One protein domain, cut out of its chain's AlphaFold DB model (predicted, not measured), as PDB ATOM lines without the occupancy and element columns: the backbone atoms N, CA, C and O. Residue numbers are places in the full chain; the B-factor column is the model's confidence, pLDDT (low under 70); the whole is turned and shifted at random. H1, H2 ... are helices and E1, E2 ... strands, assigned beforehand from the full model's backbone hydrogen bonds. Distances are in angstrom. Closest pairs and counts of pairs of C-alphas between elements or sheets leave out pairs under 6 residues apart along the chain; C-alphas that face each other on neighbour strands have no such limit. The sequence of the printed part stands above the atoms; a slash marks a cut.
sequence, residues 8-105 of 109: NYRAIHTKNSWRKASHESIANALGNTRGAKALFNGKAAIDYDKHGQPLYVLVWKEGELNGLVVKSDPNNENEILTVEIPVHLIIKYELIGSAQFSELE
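What this domain is: This is residues 8 to 105 of the 109 residues of an uncharacterized protein of Shewanella sp. SR44-4 (UniProt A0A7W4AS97). One twisted sheet of five strands makes the core, with the short helices H1 and H2 over one face and the longer H4 over the opposite face. The short helices H3 and H5 only graze the sheet. The printed part has 98 residues, with the named elements in the order E1 E2 H1 H2 H3 E3 E4 E5 H4 H5; the sheet runs E2 E1 E3 E4 E5, antiparallel throughout, and the class is mixed, helices and strands. It is compact, with a radius of gyration of the C-alphas of 12.3 A, and rounded, spanning 31 by 26 by 25 A.

How they stand to each other: Start at E1, residues 8 to 13, which forms a hairpin with the edge strand E2, residues 19 to 23; look for N 9 and O 21, 3.0 A apart and within hydrogen-bond range. On the other side of E1 is E3, residues 54 to 61, where N 10 and O 58 are 2.9 A apart. E3 begins a meander, each strand the antiparallel neighbour of the one before, with E4, residues 66 to 73, and E5, residues 76 to 86. Look for N 57 and O 70 at 2.8 A between E3 and E4, and for N 69 and O 83 at 2.9 A between E4 and E5. H1, residues 26 to 30, is on the sheet at a height of 7.2 A, only just over E3, with 3 of its C-alphas. H2, residues 36 to 40, is on the same face at 6.2 A, over E4; the closest C-alphas of these two are those of Phe 40 and Ser 72, 6.1 A apart. H1 and H2 only just touch, and only at the corner, with 3 pairs of C-alphas within 8 A, the closest those of Leu 30 and Ala 36 at 4.7 A. H4, residues 87 to 96, is on the opposite face at 9.6 A, slantwise to the strands, at 55 degrees to E3 on the local plane. H3, residues 48 to 51, and H5, residues 101 to 105, only graze the sheet. Every O i to N i+4 pair is within hydrogen-bond range in H1, H2, H4 and H5; H3 is too short for one.

Where its parts are: Find C-alpha 8 at (-30.274, -24.722, 15.196); from there E1 runs 16.6 A. E3 is 21.1 A long and E4 21.5 A. E5 starts at C-alpha 76, (-34.285, -3.375, 1.255), bends by 62 degrees at residue 79 and spans 26.6 A. H4 follows for 14.4 A, and H5 ends at C-alpha 105, (-41.911, -8.047, 16.108).

The domain as a whole: The C-alphas of Asp 49 and Leu 65 are the two farthest apart, at 35.2 A. The printed part has no cut and no long link. Mean pLDDT of the printed part is 92.6, and no printed residue is under 70.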
ATOM      1  N   ASN A   8     -28.843 -24.537  15.291       96.88
ATOM      2  CA  ASN A   8     -30.274 -24.722  15.196       96.88
ATOM      3  C   ASN A   8     -30.915 -23.563  14.434       96.88
ATOM      4  O   ASN A   8     -30.535 -22.402  14.583       96.88
ATOM      5  N   TYR A   9     -31.906 -23.904  13.614       96.44
ATOM      6  CA  TYR A   9     -32.622 -22.962  12.769       96.44
ATOM      7  C   TYR A   9     -34.112 -23.282  12.779       96.44
ATOM      8  O   TYR A   9     -34.511 -24.430  12.537       96.44
ATOM      9  N   ARG A  10     -34.946 -22.279  13.043       96.50
ATOM     10  CA  ARG A  10     -36.407 -22.394  12.993       96.50
ATOM     11  C   ARG A  10     -36.969 -21.290  12.128       96.50
ATOM     12  O   ARG A  10     -36.788 -20.124  12.444       96.50
ATOM     13  N   ALA A  11     -37.636 -21.658  11.041       95.31
ATOM     14  CA  ALA A  11     -38.349 -20.703  10.204       95.31
ATOM     15  C   ALA A  11     -39.832 -20.686  10.560       95.31
ATOM     16  O   ALA A  11     -40.471 -21.734  10.672       95.31
ATOM     17  N   ILE A  12     -40.370 -19.481  10.670       94.88
ATOM     18  CA  ILE A  12     -41.783 -19.207  10.878       94.88
ATOM     19  C   ILE A  12     -42.316 -18.649   9.573       94.88
ATOM     20  O   ILE A  12     -41.786 -17.680   9.031       94.88
ATOM     21  N   HIS A  13     -43.361 -19.280   9.070       92.94
ATOM     22  CA  HIS A  13     -44.038 -18.913   7.846       92.94
ATOM     23  C   HIS A  13     -45.490 -18.539   8.143       92.94
ATOM     24  O   HIS A  13     -46.041 -18.892   9.184       92.94
ATOM     25  N   THR A  14     -46.133 -17.884   7.182       91.25
ATOM     26  CA  THR A  14     -47.557 -17.516   7.251       91.25
ATOM     27  C   THR A  14     -48.504 -18.707   7.435       91.25
ATOM     28  O   THR A  14     -49.537 -18.538   8.075       91.25
ATOM     29  N   LYS A  15     -48.177 -19.903   6.912       89.31
ATOM     30  CA  LYS A  15     -49.004 -21.118   7.090       89.31
ATOM     31  C   LYS A  15     -48.429 -22.101   8.109       89.31
ATOM     32  O   LYS A  15     -49.183 -22.822   8.752       89.31
ATOM     33  N   ASN A  16     -47.104 -22.118   8.270       84.75
ATOM     34  CA  ASN A  16     -46.408 -23.041   9.164       84.75
ATOM     35  C   ASN A  16     -45.597 -22.287  10.209       84.75
ATOM     36  O   ASN A  16     -44.596 -21.649   9.893       84.75
ATOM     37  N   SER A  17     -45.970 -22.452  11.469       81.12
ATOM     38  CA  SER A  17     -45.425 -21.661  12.563       81.12
ATOM     39  C   SER A  17     -44.039 -22.090  13.052       81.12
ATOM     40  O   SER A  17     -43.467 -21.325  13.811       81.12
ATOM     41  N   TRP A  18     -43.471 -23.247  12.659       92.44
ATOM     42  CA  TRP A  18     -42.186 -23.711  13.232       92.44
ATOM     43  C   TRP A  18     -41.443 -24.800  12.430       92.44
ATOM     44  O   TRP A  18     -41.374 -25.975  12.804       92.44
ATOM     45  N   ARG A  19     -40.854 -24.439  11.287       92.50
ATOM     46  CA  ARG A  19     -40.101 -25.376  10.435       92.50
ATOM     47  C   ARG A  19     -38.663 -25.552  10.925       92.50
ATOM     48  O   ARG A  19     -37.901 -24.588  10.974       92.50
ATOM     49  N   LYS A  20     -38.265 -26.795  11.212       93.69
ATOM     50  CA  LYS A  20     -36.926 -27.134  11.720       93.69
ATOM     51  C   LYS A  20     -35.890 -27.310  10.605       93.69
ATOM     52  O   LYS A  20     -36.158 -27.965   9.601       93.69
ATOM     53  N   ALA A  21     -34.699 -26.755  10.813       92.94
ATOM     54  CA  ALA A  21     -33.493 -27.006  10.029       92.94
ATOM     55  C   ALA A  21     -32.239 -26.882  10.920       92.94
ATOM     56  O   ALA A  21     -32.328 -26.497  12.091       92.94
ATOM     57  N   SER A  22     -31.075 -27.216  10.364       93.19
ATOM     58  CA  SER A  22     -29.779 -27.033  11.019       93.19
ATOM     59  C   SER A  22     -28.695 -26.645  10.017       93.19
ATOM     60  O   SER A  22     -28.760 -27.013   8.839       93.19
ATOM     61  N   HIS A  23     -27.697 -25.904  10.492       92.94
ATOM     62  CA  HIS A  23     -26.594 -25.361   9.701       92.94
ATOM     63  C   HIS A  23     -25.243 -25.640  10.360       92.94
ATOM     64  O   HIS A  23     -25.149 -25.884  11.560       92.94
ATOM     65  N   GLU A  24     -24.180 -25.589   9.559       92.25
ATOM     66  CA  GLU A  24     -22.802 -25.776  10.031       92.25
ATOM     67  C   GLU A  24     -22.261 -24.547  10.783       92.25
ATOM     68  O   GLU A  24     -21.293 -24.660  11.526       92.25
ATOM     69  N   SER A  25     -22.843 -23.364  10.568       92.94
ATOM     70  CA  SER A  25     -22.421 -22.108  11.199       92.94
ATOM     71  C   SER A  25     -23.529 -21.053  11.156       92.94
ATOM     72  O   SER A  25     -24.450 -21.146  10.340       92.94
ATOM     73  N   ILE A  26     -23.411 -20.017  11.997       94.12
ATOM     74  CA  ILE A  26     -24.329 -18.865  11.994       94.12
ATOM     75  C   ILE A  26     -24.263 -18.147  10.639       94.12
ATOM     76  O   ILE A  26     -25.295 -17.843  10.051       94.12
ATOM     77  N   ALA A  27     -23.064 -17.975  10.074       94.00
ATOM     78  CA  ALA A  27     -22.890 -17.372   8.750       94.00
ATOM     79  C   ALA A  27     -23.667 -18.129   7.654       94.00
ATOM     80  O   ALA A  27     -24.350 -17.514   6.834       94.00
ATOM     81  N   ASN A  28     -23.640 -19.468   7.668       93.50
ATOM     82  CA  ASN A  28     -24.426 -20.277   6.731       93.50
ATOM     83  C   ASN A  28     -25.933 -20.177   6.996       93.50
ATOM     84  O   ASN A  28     -26.714 -20.174   6.043       93.50
ATOM     85  N   ALA A  29     -26.338 -20.108   8.266       95.12
ATOM     86  CA  ALA A  29     -27.731 -19.932   8.665       95.12
ATOM     87  C   ALA A  29     -28.304 -18.584   8.209       95.12
ATOM     88  O   ALA A  29     -29.495 -18.500   7.927       95.12
ATOM     89  N   LEU A  30     -27.478 -17.545   8.071       96.06
ATOM     90  CA  LEU A  30     -27.901 -16.226   7.589       96.06
ATOM     91  C   LEU A  30     -27.735 -16.044   6.069       96.06
ATOM     92  O   LEU A  30     -28.407 -15.205   5.479       96.06
ATOM     93  N   GLY A  31     -26.867 -16.827   5.425       93.31
ATOM     94  CA  GLY A  31     -26.398 -16.588   4.057       93.31
ATOM     95  C   GLY A  31     -27.395 -16.809   2.904       93.31
ATOM     96  O   GLY A  31     -28.552 -17.193   3.071       93.31
ATOM     97  N   ASN A  32     -26.884 -16.601   1.684       88.94
ATOM     98  CA  ASN A  32     -27.664 -16.439   0.444       88.94
ATOM     99  C   ASN A  32     -28.055 -17.731  -0.288       88.94
ATOM    100  O   ASN A  32     -28.852 -17.676  -1.220       88.94
ATOM    101  N   THR A  33     -27.504 -18.888   0.087       85.62
ATOM    102  CA  THR A  33     -27.780 -20.150  -0.630       85.62
ATOM    103  C   THR A  33     -28.848 -20.994   0.056       85.62
ATOM    104  O   THR A  33     -29.754 -21.504  -0.592       85.62
ATOM    105  N   ARG A  34     -28.727 -21.190   1.373       84.88
ATOM    106  CA  ARG A  34     -29.643 -22.035   2.161       84.88
ATOM    107  C   ARG A  34     -30.081 -21.395   3.480       84.88
ATOM    108  O   ARG A  34     -30.805 -22.040   4.226       84.88
ATOM    109  N   GLY A  35     -29.618 -20.181   3.772       92.69
ATOM    110  CA  GLY A  35     -29.889 -19.472   5.021       92.69
ATOM    111  C   GLY A  35     -31.086 -18.528   4.930       92.69
ATOM    112  O   GLY A  35     -31.862 -18.562   3.976       92.69
ATOM    113  N   ALA A  36     -31.220 -17.665   5.935       95.25
ATOM    114  CA  ALA A  36     -32.290 -16.685   6.068       95.25
ATOM    115  C   ALA A  36     -32.397 -15.759   4.847       95.25
ATOM    116  O   ALA A  36     -33.485 -15.648   4.290       95.25
ATOM    117  N   LYS A  37     -31.284 -15.192   4.349       94.69
ATOM    118  CA  LYS A  37     -31.312 -14.368   3.125       94.69
ATOM    119  C   LYS A  37     -31.846 -15.139   1.918       94.69
ATOM    120  O   LYS A  37     -32.633 -14.607   1.144       94.69
ATOM    121  N   ALA A  38     -31.453 -16.402   1.747       93.12
ATOM    122  CA  ALA A  38     -31.980 -17.238   0.665       93.12
ATOM    123  C   ALA A  38     -33.490 -17.470   0.805       93.12
ATOM    124  O   ALA A  38     -34.217 -17.448  -0.185       93.12
ATOM    125  N   LEU A  39     -33.938 -17.716   2.039       93.94
ATOM    126  CA  LEU A  39     -35.327 -18.008   2.365       93.94
ATOM    127  C   LEU A  39     -36.234 -16.808   2.086       93.94
ATOM    128  O   LEU A  39     -37.225 -16.963   1.380       93.94
ATOM    129  N   PHE A  40     -35.883 -15.626   2.597       94.00
ATOM    130  CA  PHE A  40     -36.675 -14.412   2.388       94.00
ATOM    131  C   PHE A  40     -36.699 -13.967   0.920       94.00
ATOM    132  O   PHE A  40     -37.722 -13.490   0.450       94.00
ATOM    133  N   ASN A  41     -35.630 -14.233   0.165       90.00
ATOM    134  CA  ASN A  41     -35.552 -13.927  -1.267       90.00
ATOM    135  C   ASN A  41     -36.235 -14.964  -2.182       90.00
ATOM    136  O   ASN A  41     -36.036 -14.923  -3.396       90.00
ATOM    137  N   GLY A  42     -36.948 -15.959  -1.642       87.06
ATOM    138  CA  GLY A  42     -37.596 -16.998  -2.456       87.06
ATOM    139  C   GLY A  42     -36.630 -18.004  -3.104       87.06
ATOM    140  O   GLY A  42     -37.038 -18.824  -3.920       87.06
ATOM    141  N   LYS A  43     -35.338 -17.966  -2.754       85.69
ATOM    142  CA  LYS A  43     -34.269 -18.781  -3.368       85.69
ATOM    143  C   LYS A  43     -33.987 -20.079  -2.616       85.69
ATOM    144  O   LYS A  43     -33.280 -20.946  -3.128       85.69
ATOM    145  N   ALA A  44     -34.502 -20.231  -1.395       83.00
ATOM    146  CA  ALA A  44     -34.377 -21.486  -0.665       83.00
ATOM    147  C   ALA A  44     -35.202 -22.593  -1.341       83.00
ATOM    148  O   ALA A  44     -36.328 -22.357  -1.772       83.00
ATOM    149  N   ALA A  45     -34.651 -23.808  -1.383       82.88
ATOM    150  CA  ALA A  45     -35.308 -24.989  -1.938       82.88
ATOM    151  C   ALA A  45     -36.434 -25.492  -1.011       82.88
ATOM    152  O   ALA A  45     -36.252 -26.460  -0.267       82.88
ATOM    153  N   ILE A  46     -37.575 -24.800  -1.021       84.31
ATOM    154  CA  ILE A  46     -38.790 -25.142  -0.276       84.31
ATOM    155  C   ILE A  46     -40.040 -24.923  -1.135       84.31
ATOM    156  O   ILE A  46     -40.016 -24.181  -2.112       84.31
ATOM    157  N   ASP A  47     -41.142 -25.545  -0.727       85.81
ATOM    158  CA  ASP A  47     -42.463 -25.338  -1.319       85.81
ATOM    159  C   ASP A  47     -43.170 -24.153  -0.629       85.81
ATOM    160  O   ASP A  47     -43.698 -24.280   0.482       85.81
ATOM    161  N   TYR A  48     -43.130 -22.978  -1.263       84.81
ATOM    162  CA  TYR A  48     -43.742 -21.754  -0.731       84.81
ATOM    163  C   TYR A  48     -45.272 -21.783  -0.791       84.81
ATOM    164  O   TYR A  48     -45.913 -21.141   0.040       84.81
ATOM    165  N   ASP A  49     -45.873 -22.562  -1.689       86.81
ATOM    166  CA  ASP A  49     -47.328 -22.705  -1.743       86.81
ATOM    167  C   ASP A  49     -47.830 -23.498  -0.536       86.81
ATOM    168  O   ASP A  49     -48.828 -23.127   0.098       86.81
ATOM    169  N   LYS A  50     -47.083 -24.534  -0.141       87.44
ATOM    170  CA  LYS A  50     -47.352 -25.330   1.058       87.44
ATOM    171  C   LYS A  50     -47.068 -24.570   2.352       87.44
ATOM    172  O   LYS A  50     -47.880 -24.609   3.272       87.44
ATOM    173  N   HIS A  51     -45.912 -23.917   2.454       86.69
ATOM    174  CA  HIS A  51     -45.457 -23.309   3.711       86.69
ATOM    175  C   HIS A  51     -45.915 -21.860   3.896       86.69
ATOM    176  O   HIS A  51     -46.037 -21.393   5.029       86.69
ATOM    177  N   GLY A  52     -46.198 -21.164   2.799       90.44
ATOM    178  CA  GLY A  52     -46.427 -19.729   2.776       90.44
ATOM    179  C   GLY A  52     -45.135 -18.914   2.883       90.44
ATOM    180  O   GLY A  52     -44.028 -19.443   3.044       90.44
ATOM    181  N   GLN A  53     -45.301 -17.593   2.816       91.44
ATOM    182  CA  GLN A  53     -44.194 -16.643   2.911       91.44
ATOM    183  C   GLN A  53     -43.486 -16.746   4.272       91.44
ATOM    184  O   GLN A  53     -44.175 -16.854   5.297       91.44
ATOM    185  N   PRO A  54     -42.142 -16.746   4.303       93.50
ATOM    186  CA  PRO A  54     -41.370 -16.700   5.538       93.50
ATOM    187  C   PRO A  54     -41.507 -15.325   6.202       93.50
ATOM    188  O   PRO A  54     -41.437 -14.300   5.535       93.50
ATOM    189  N   LEU A  55     -41.689 -15.312   7.522       94.69
ATOM    190  CA  LEU A  55     -41.846 -14.094   8.325       94.69
ATOM    191  C   LEU A  55     -40.636 -13.866   9.226       94.69
ATOM    192  O   LEU A  55     -40.061 -12.783   9.231       94.69
ATOM    193  N   TYR A  56     -40.222 -14.911   9.943       96.94
ATOM    194  CA  TYR A  56     -39.075 -14.854  10.841       96.94
ATOM    195  C   TYR A  56     -38.245 -16.121  10.776       96.94
ATOM    196  O   TYR A  56     -38.720 -17.202  10.417       96.94
ATOM    197  N   VAL A  57     -37.000 -15.985  11.207       97.00
ATOM    198  CA  VAL A  57     -36.089 -17.089  11.454       97.00
ATOM    199  C   VAL A  57     -35.457 -16.900  12.824       97.00
ATOM    200  O   VAL A  57     -34.959 -15.822  13.129       97.00
ATOM    201  N   LEU A  58     -35.437 -17.958  13.630       97.75
ATOM    202  CA  LEU A  58     -34.655 -18.019  14.856       97.75
ATOM    203  C   LEU A  58     -33.423 -18.889  14.628       97.75
ATOM    204  O   LEU A  58     -33.531 -19.993  14.084       97.75
ATOM    205  N   VAL A  59     -32.262 -18.394  15.050       97.56
ATOM    206  CA  VAL A  59     -30.968 -19.066  14.893       97.56
ATOM    207  C   VAL A  59     -30.243 -19.084  16.228       97.56
ATOM    208  O   VAL A  59     -30.077 -18.043  16.853       97.56
ATOM    209  N   TRP A  60     -29.773 -20.245  16.668       97.31
ATOM    210  CA  TRP A  60     -28.960 -20.344  17.879       97.31
ATOM    211  C   TRP A  60     -28.034 -21.548  17.820       97.31
ATOM    212  O   TRP A  60     -28.236 -22.468  17.027       97.31
ATOM    213  N   LYS A  61     -27.018 -21.551  18.676       95.19
ATOM    214  CA  LYS A  61     -26.116 -22.683  18.866       95.19
ATOM    215  C   LYS A  61     -26.280 -23.211  20.289       95.19
ATOM    216  O   LYS A  61     -26.531 -22.441  21.212       95.19
ATOM    217  N   GLU A  62     -26.187 -24.524  20.463       87.06
ATOM    218  CA  GLU A  62     -26.231 -25.119  21.801       87.06
ATOM    219  C   GLU A  62     -25.037 -24.656  22.644       87.06
ATOM    220  O   GLU A  62     -23.908 -24.591  22.158       87.06
ATOM    221  N   GLY A  63     -25.300 -24.316  23.908       87.75
ATOM    222  CA  GLY A  63     -24.299 -23.802  24.845       87.75
ATOM    223  C   GLY A  63     -24.074 -22.286  24.799       87.75
ATOM    224  O   GLY A  63     -23.474 -21.756  25.729       87.75
ATOM    225  N   GLU A  64     -24.579 -21.578  23.785       92.81
ATOM    226  CA  GLU A  64     -24.529 -20.110  23.744       92.81
ATOM    227  C   GLU A  64     -25.608 -19.491  24.639       92.81
ATOM    228  O   GLU A  64     -26.697 -20.043  24.788       92.81
ATOM    229  N   LEU A  65     -25.324 -18.318  25.209       96.31
ATOM    230  CA  LEU A  65     -26.288 -17.590  26.046       96.31
ATOM    231  C   LEU A  65     -27.363 -16.878  25.224       96.31
ATOM    232  O   LEU A  65     -28.477 -16.676  25.710       96.31
ATOM    233  N   ASN A  66     -27.038 -16.540  23.980       97.12
ATOM    234  CA  ASN A  66     -27.884 -15.763  23.093       97.12
ATOM    235  C   ASN A  66     -28.063 -16.462  21.741       97.12
ATOM    236  O   ASN A  66     -27.265 -17.301  21.318       97.12
ATOM    237  N   GLY A  67     -29.135 -16.093  21.056       97.44
ATOM    238  CA  GLY A  67     -29.375 -16.414  19.658       97.44
ATOM    239  C   GLY A  67     -29.913 -15.198  18.918       97.44
ATOM    240  O   GLY A  67     -29.917 -14.086  19.436       97.44
ATOM    241  N   LEU A  68     -30.369 -15.415  17.692       98.25
ATOM    242  CA  LEU A  68     -30.808 -14.365  16.785       98.25
ATOM    243  C   LEU A  68     -32.262 -14.580  16.388       98.25
ATOM    244  O   LEU A  68     -32.647 -15.700  16.039       98.25
ATOM    245  N   VAL A  69     -33.033 -13.497  16.356       97.88
ATOM    246  CA  VAL A  69     -34.262 -13.400  15.563       97.88
ATOM    247  C   VAL A  69     -33.931 -12.622  14.299       97.88
ATOM    248  O   VAL A  69     -33.205 -11.630  14.334       97.88
ATOM    249  N   VAL A  70     -34.446 -13.090  13.170       97.75
ATOM    250  CA  VAL A  70     -34.142 -12.554  11.846       97.75
ATOM    251  C   VAL A  70     -35.436 -12.351  11.070       97.75
ATOM    252  O   VAL A  70     -36.284 -13.243  11.072       97.75
ATOM    253  N   LYS A  71     -35.563 -11.224  10.368       96.31
ATOM    254  CA  LYS A  71     -36.629 -10.962   9.385       96.31
ATOM    255  C   LYS A  71     -36.067 -10.294   8.130       96.31
ATOM    256  O   LYS A  71     -34.922  -9.844   8.145       96.31
ATOM    257  N   SER A  72     -36.848 -10.228   7.055       95.06
ATOM    258  CA  SER A  72     -36.507  -9.397   5.894       95.06
ATOM    259  C   SER A  72     -36.523  -7.909   6.261       95.06
ATOM    260  O   SER A  72     -37.327  -7.477   7.091       95.06
ATOM    261  N   ASP A  73     -35.636  -7.125   5.652       94.19
ATOM    262  CA  ASP A  73     -35.674  -5.667   5.773       94.19
ATOM    263  C   ASP A  73     -36.774  -5.101   4.851       94.19
ATOM    264  O   ASP A  73     -36.695  -5.273   3.632       94.19
ATOM    265  N   PRO A  74     -37.810  -4.423   5.385       89.06
ATOM    266  CA  PRO A  74     -38.867  -3.843   4.559       89.06
ATOM    267  C   PRO A  74     -38.379  -2.702   3.652       89.06
ATOM    268  O   PRO A  74     -39.059  -2.375   2.684       89.06
ATOM    269  N   ASN A  75     -37.227  -2.094   3.951       90.44
ATOM    270  CA  ASN A  75     -36.652  -1.009   3.154       90.44
ATOM    271  C   ASN A  75     -35.649  -1.510   2.104       90.44
ATOM    272  O   ASN A  75     -35.244  -0.745   1.230       90.44
ATOM    273  N   ASN A  76     -35.224  -2.774   2.191       89.75
ATOM    274  CA  ASN A  76     -34.285  -3.375   1.255       89.75
ATOM    275  C   ASN A  76     -34.559  -4.874   1.109       89.75
ATOM    276  O   ASN A  76     -34.112  -5.688   1.912       89.75
ATOM    277  N   GLU A  77     -35.242  -5.233   0.022       79.62
ATOM    278  CA  GLU A  77     -35.741  -6.588  -0.240       79.62
ATOM    279  C   GLU A  77     -34.658  -7.681  -0.230       79.62
ATOM    280  O   GLU A  77     -34.984  -8.846  -0.037       79.62
ATOM    281  N   ASN A  78     -33.377  -7.329  -0.402       83.81
ATOM    282  CA  ASN A  78     -32.268  -8.289  -0.401       83.81
ATOM    283  C   ASN A  78     -31.542  -8.410   0.950       83.81
ATOM    284  O   ASN A  78     -30.658  -9.264   1.097       83.81
ATOM    285  N   GLU A  79     -31.887  -7.568   1.920       92.88
ATOM    286  CA  GLU A  79     -31.260  -7.533   3.233       92.88
ATOM    287  C   GLU A  79     -32.152  -8.130   4.322       92.88
ATOM    288  O   GLU A  79     -33.352  -8.366   4.163       92.88
ATOM    289  N   ILE A  80     -31.511  -8.448   5.442       96.06
ATOM    290  CA  ILE A  80     -32.169  -8.987   6.627       96.06
ATOM    291  C   ILE A  80     -31.850  -8.106   7.820       96.06
ATOM    292  O   ILE A  80     -30.741  -7.591   7.952       96.06
ATOM    293  N   LEU A  81     -32.811  -8.011   8.725       97.00
ATOM    294  CA  LEU A  81     -32.613  -7.445  10.045       97.00
ATOM    295  C   LEU A  81     -32.371  -8.583  11.026       97.00
ATOM    296  O   LEU A  81     -33.048  -9.612  10.974       97.00
ATOM    297  N   THR A  82     -31.422  -8.388  11.935       97.19
ATOM    298  CA  THR A  82     -31.084  -9.345  12.991       97.19
ATOM    299  C   THR A  82     -31.126  -8.656  14.343       97.19
ATOM    300  O   THR A  82     -30.565  -7.572  14.487       97.19
ATOM    301  N   VAL A  83     -31.713  -9.312  15.335       97.62
ATOM    302  CA  VAL A  83     -31.666  -8.888  16.736       97.62
ATOM    303  C   VAL A  83     -31.229 -10.054  17.609       97.62
ATOM    304  O   VAL A  83     -31.640 -11.196  17.390       97.62
ATOM    305  N   GLU A  84     -30.370  -9.765  18.578       97.75
ATOM    306  CA  GLU A  84     -29.892 -10.739  19.551       97.75
ATOM    307  C   GLU A  84     -30.890 -10.868  20.706       97.75
ATOM    308  O   GLU A  84     -31.345  -9.870  21.262       97.75
ATOM    309  N   ILE A  85     -31.241 -12.106  21.061       97.25
ATOM    310  CA  ILE A  85     -32.146 -12.410  22.173       97.25
ATOM    311  C   ILE A  85     -31.569 -13.520  23.058       97.25
ATOM    312  O   ILE A  85     -30.839 -14.384  22.559       97.25
ATOM    313  N   PRO A  86     -31.935 -13.576  24.349       97.50
ATOM    314  CA  PRO A  86     -31.522 -14.668  25.221       97.50
ATOM    315  C   PRO A  86     -31.984 -16.036  24.701       97.50
ATOM    316  O   PRO A  86     -33.163 -16.237  24.390       97.50
ATOM    317  N   VAL A  87     -31.080 -17.022  24.678       96.62
ATOM    318  CA  VAL A  87     -31.365 -18.362  24.135       96.62
ATOM    319  C   VAL A  87     -32.491 -19.056  24.898       96.62
ATOM    320  O   VAL A  87     -33.241 -19.840  24.326       96.62
ATOM    321  N   HIS A  88     -32.662 -18.748  26.187       95.69
ATOM    322  CA  HIS A  88     -33.717 -19.346  26.998       95.69
ATOM    323  C   HIS A  88     -35.124 -18.976  26.496       95.69
ATOM    324  O   HIS A  88     -36.061 -19.737  26.724       95.69
ATOM    325  N   LEU A  89     -35.301 -17.835  25.813       96.31
ATOM    326  CA  LEU A  89     -36.565 -17.499  25.142       96.31
ATOM    327  C   LEU A  89     -36.774 -18.388  23.916       96.31
ATOM    328  O   LEU A  89     -37.846 -18.960  23.743       96.31
ATOM    329  N   ILE A  90     -35.718 -18.598  23.131       96.44
ATOM    330  CA  ILE A  90     -35.741 -19.487  21.965       96.44
ATOM    331  C   ILE A  90     -36.074 -20.926  22.375       96.44
ATOM    332  O   ILE A  90     -36.904 -21.574  21.742       96.44
ATOM    333  N   ILE A  91     -35.483 -21.409  23.471       95.38
ATOM    334  CA  ILE A  91     -35.771 -22.730  24.045       95.38
ATOM    335  C   ILE A  91     -37.250 -22.837  24.449       95.38
ATOM    336  O   ILE A  91     -37.874 -23.859  24.178       95.38
ATOM    337  N   LYS A  92     -37.844 -21.791  25.047       95.88
ATOM    338  CA  LYS A  92     -39.284 -21.784  25.371       95.88
ATOM    339  C   LYS A  92     -40.140 -21.958  24.116       95.88
ATOM    340  O   LYS A  92     -41.040 -22.795  24.117       95.88
ATOM    341  N   TYR A  93     -39.837 -21.232  23.042       95.50
ATOM    342  CA  TYR A  93     -40.548 -21.399  21.773       95.50
ATOM    343  C   TYR A  93     -40.326 -22.783  21.156       95.50
ATOM    344  O   TYR A  93     -41.262 -23.372  20.623       95.50
ATOM    345  N   GLU A  94     -39.115 -23.339  21.263       95.31
ATOM    346  CA  GLU A  94     -38.807 -24.689  20.778       95.31
ATOM    347  C   GLU A  94     -39.617 -25.763  21.513       95.31
ATOM    348  O   GLU A  94     -40.090 -26.700  20.870       95.31
ATOM    349  N   LEU A  95     -39.815 -25.615  22.829       93.81
ATOM    350  CA  LEU A  95     -40.639 -26.519  23.639       93.81
ATOM    351  C   LEU A  95     -42.123 -26.449  23.261       93.81
ATOM    352  O   LEU A  95     -42.793 -27.477  23.221       93.81
ATOM    353  N   ILE A  96     -42.627 -25.249  22.966       92.75
ATOM    354  CA  ILE A  96     -44.016 -25.032  22.525       92.75
ATOM    355  C   ILE A  96     -44.189 -25.424  21.046       92.75
ATOM    356  O   ILE A  96     -45.290 -25.743  20.601       92.75
ATOM    357  N   GLY A  97     -43.105 -25.411  20.269       92.62
ATOM    358  CA  GLY A  97     -43.124 -25.618  18.826       92.62
ATOM    359  C   GLY A  97     -43.723 -24.441  18.057       92.62
ATOM    360  O   GLY A  97     -44.272 -24.654  16.980       92.62
ATOM    361  N   SER A  98     -43.676 -23.224  18.611       92.56
ATOM    362  CA  SER A  98     -44.082 -21.985  17.933       92.56
ATOM    363  C   SER A  98     -43.608 -20.735  18.687       92.56
ATOM    364  O   SER A  98     -43.334 -20.792  19.885       92.56
ATOM    365  N   ALA A  99     -43.574 -19.600  17.986       92.44
ATOM    366  CA  ALA A  99     -43.492 -18.261  18.569       92.44
ATOM    367  C   ALA A  99     -44.543 -17.359  17.909       92.44
ATOM    368  O   ALA A  99     -44.862 -17.541  16.728       92.44
ATOM    369  N   GLN A 100     -45.090 -16.394  18.651       89.75
ATOM    370  CA  GLN A 100     -46.090 -15.479  18.101       89.75
ATOM    371  C   GLN A 100     -45.439 -14.343  17.304       89.75
ATOM    372  O   GLN A 100     -44.475 -13.729  17.753       89.75
ATOM    373  N   PHE A 101     -46.023 -14.009  16.147       88.50
ATOM    374  CA  PHE A 101     -45.575 -12.901  15.291       88.50
ATOM    375  C   PHE A 101     -45.431 -11.586  16.073       88.50
ATOM    376  O   PHE A 101     -44.403 -10.922  15.994       88.50
ATOM    377  N   SER A 102     -46.447 -11.231  16.865       89.94
ATOM    378  CA  SER A 102     -46.480  -9.975  17.618       89.94
ATOM    379  C   SER A 102     -45.392  -9.882  18.680       89.94
ATOM    380  O   SER A 102     -44.959  -8.781  18.996       89.94
ATOM    381  N   GLU A 103     -44.971 -11.016  19.234       92.75
ATOM    382  CA  GLU A 103     -43.895 -11.089  20.219       92.75
ATOM    383  C   GLU A 103     -42.537 -10.897  19.541       92.75
ATOM    384  O   GLU A 103     -41.742 -10.072  19.977       92.75
ATOM    385  N   LEU A 104     -42.304 -11.578  18.415       94.88
ATOM    386  CA  LEU A 104     -41.057 -11.438  17.664       94.88
ATOM    387  C   LEU A 104     -40.874 -10.034  17.088       94.88
ATOM    388  O   LEU A 104     -39.761  -9.514  17.076       94.88
ATOM    389  N   GLU A 105     -41.960  -9.403  16.646       94.94
ATOM    390  CA  GLU A 105     -41.911  -8.047  16.108       94.94
ATOM    391  C   GLU A 105     -41.497  -7.009  17.159       94.94
ATOM    392  O   GLU A 105     -40.907  -5.993  16.802       94.94
TER     393      GLU A 105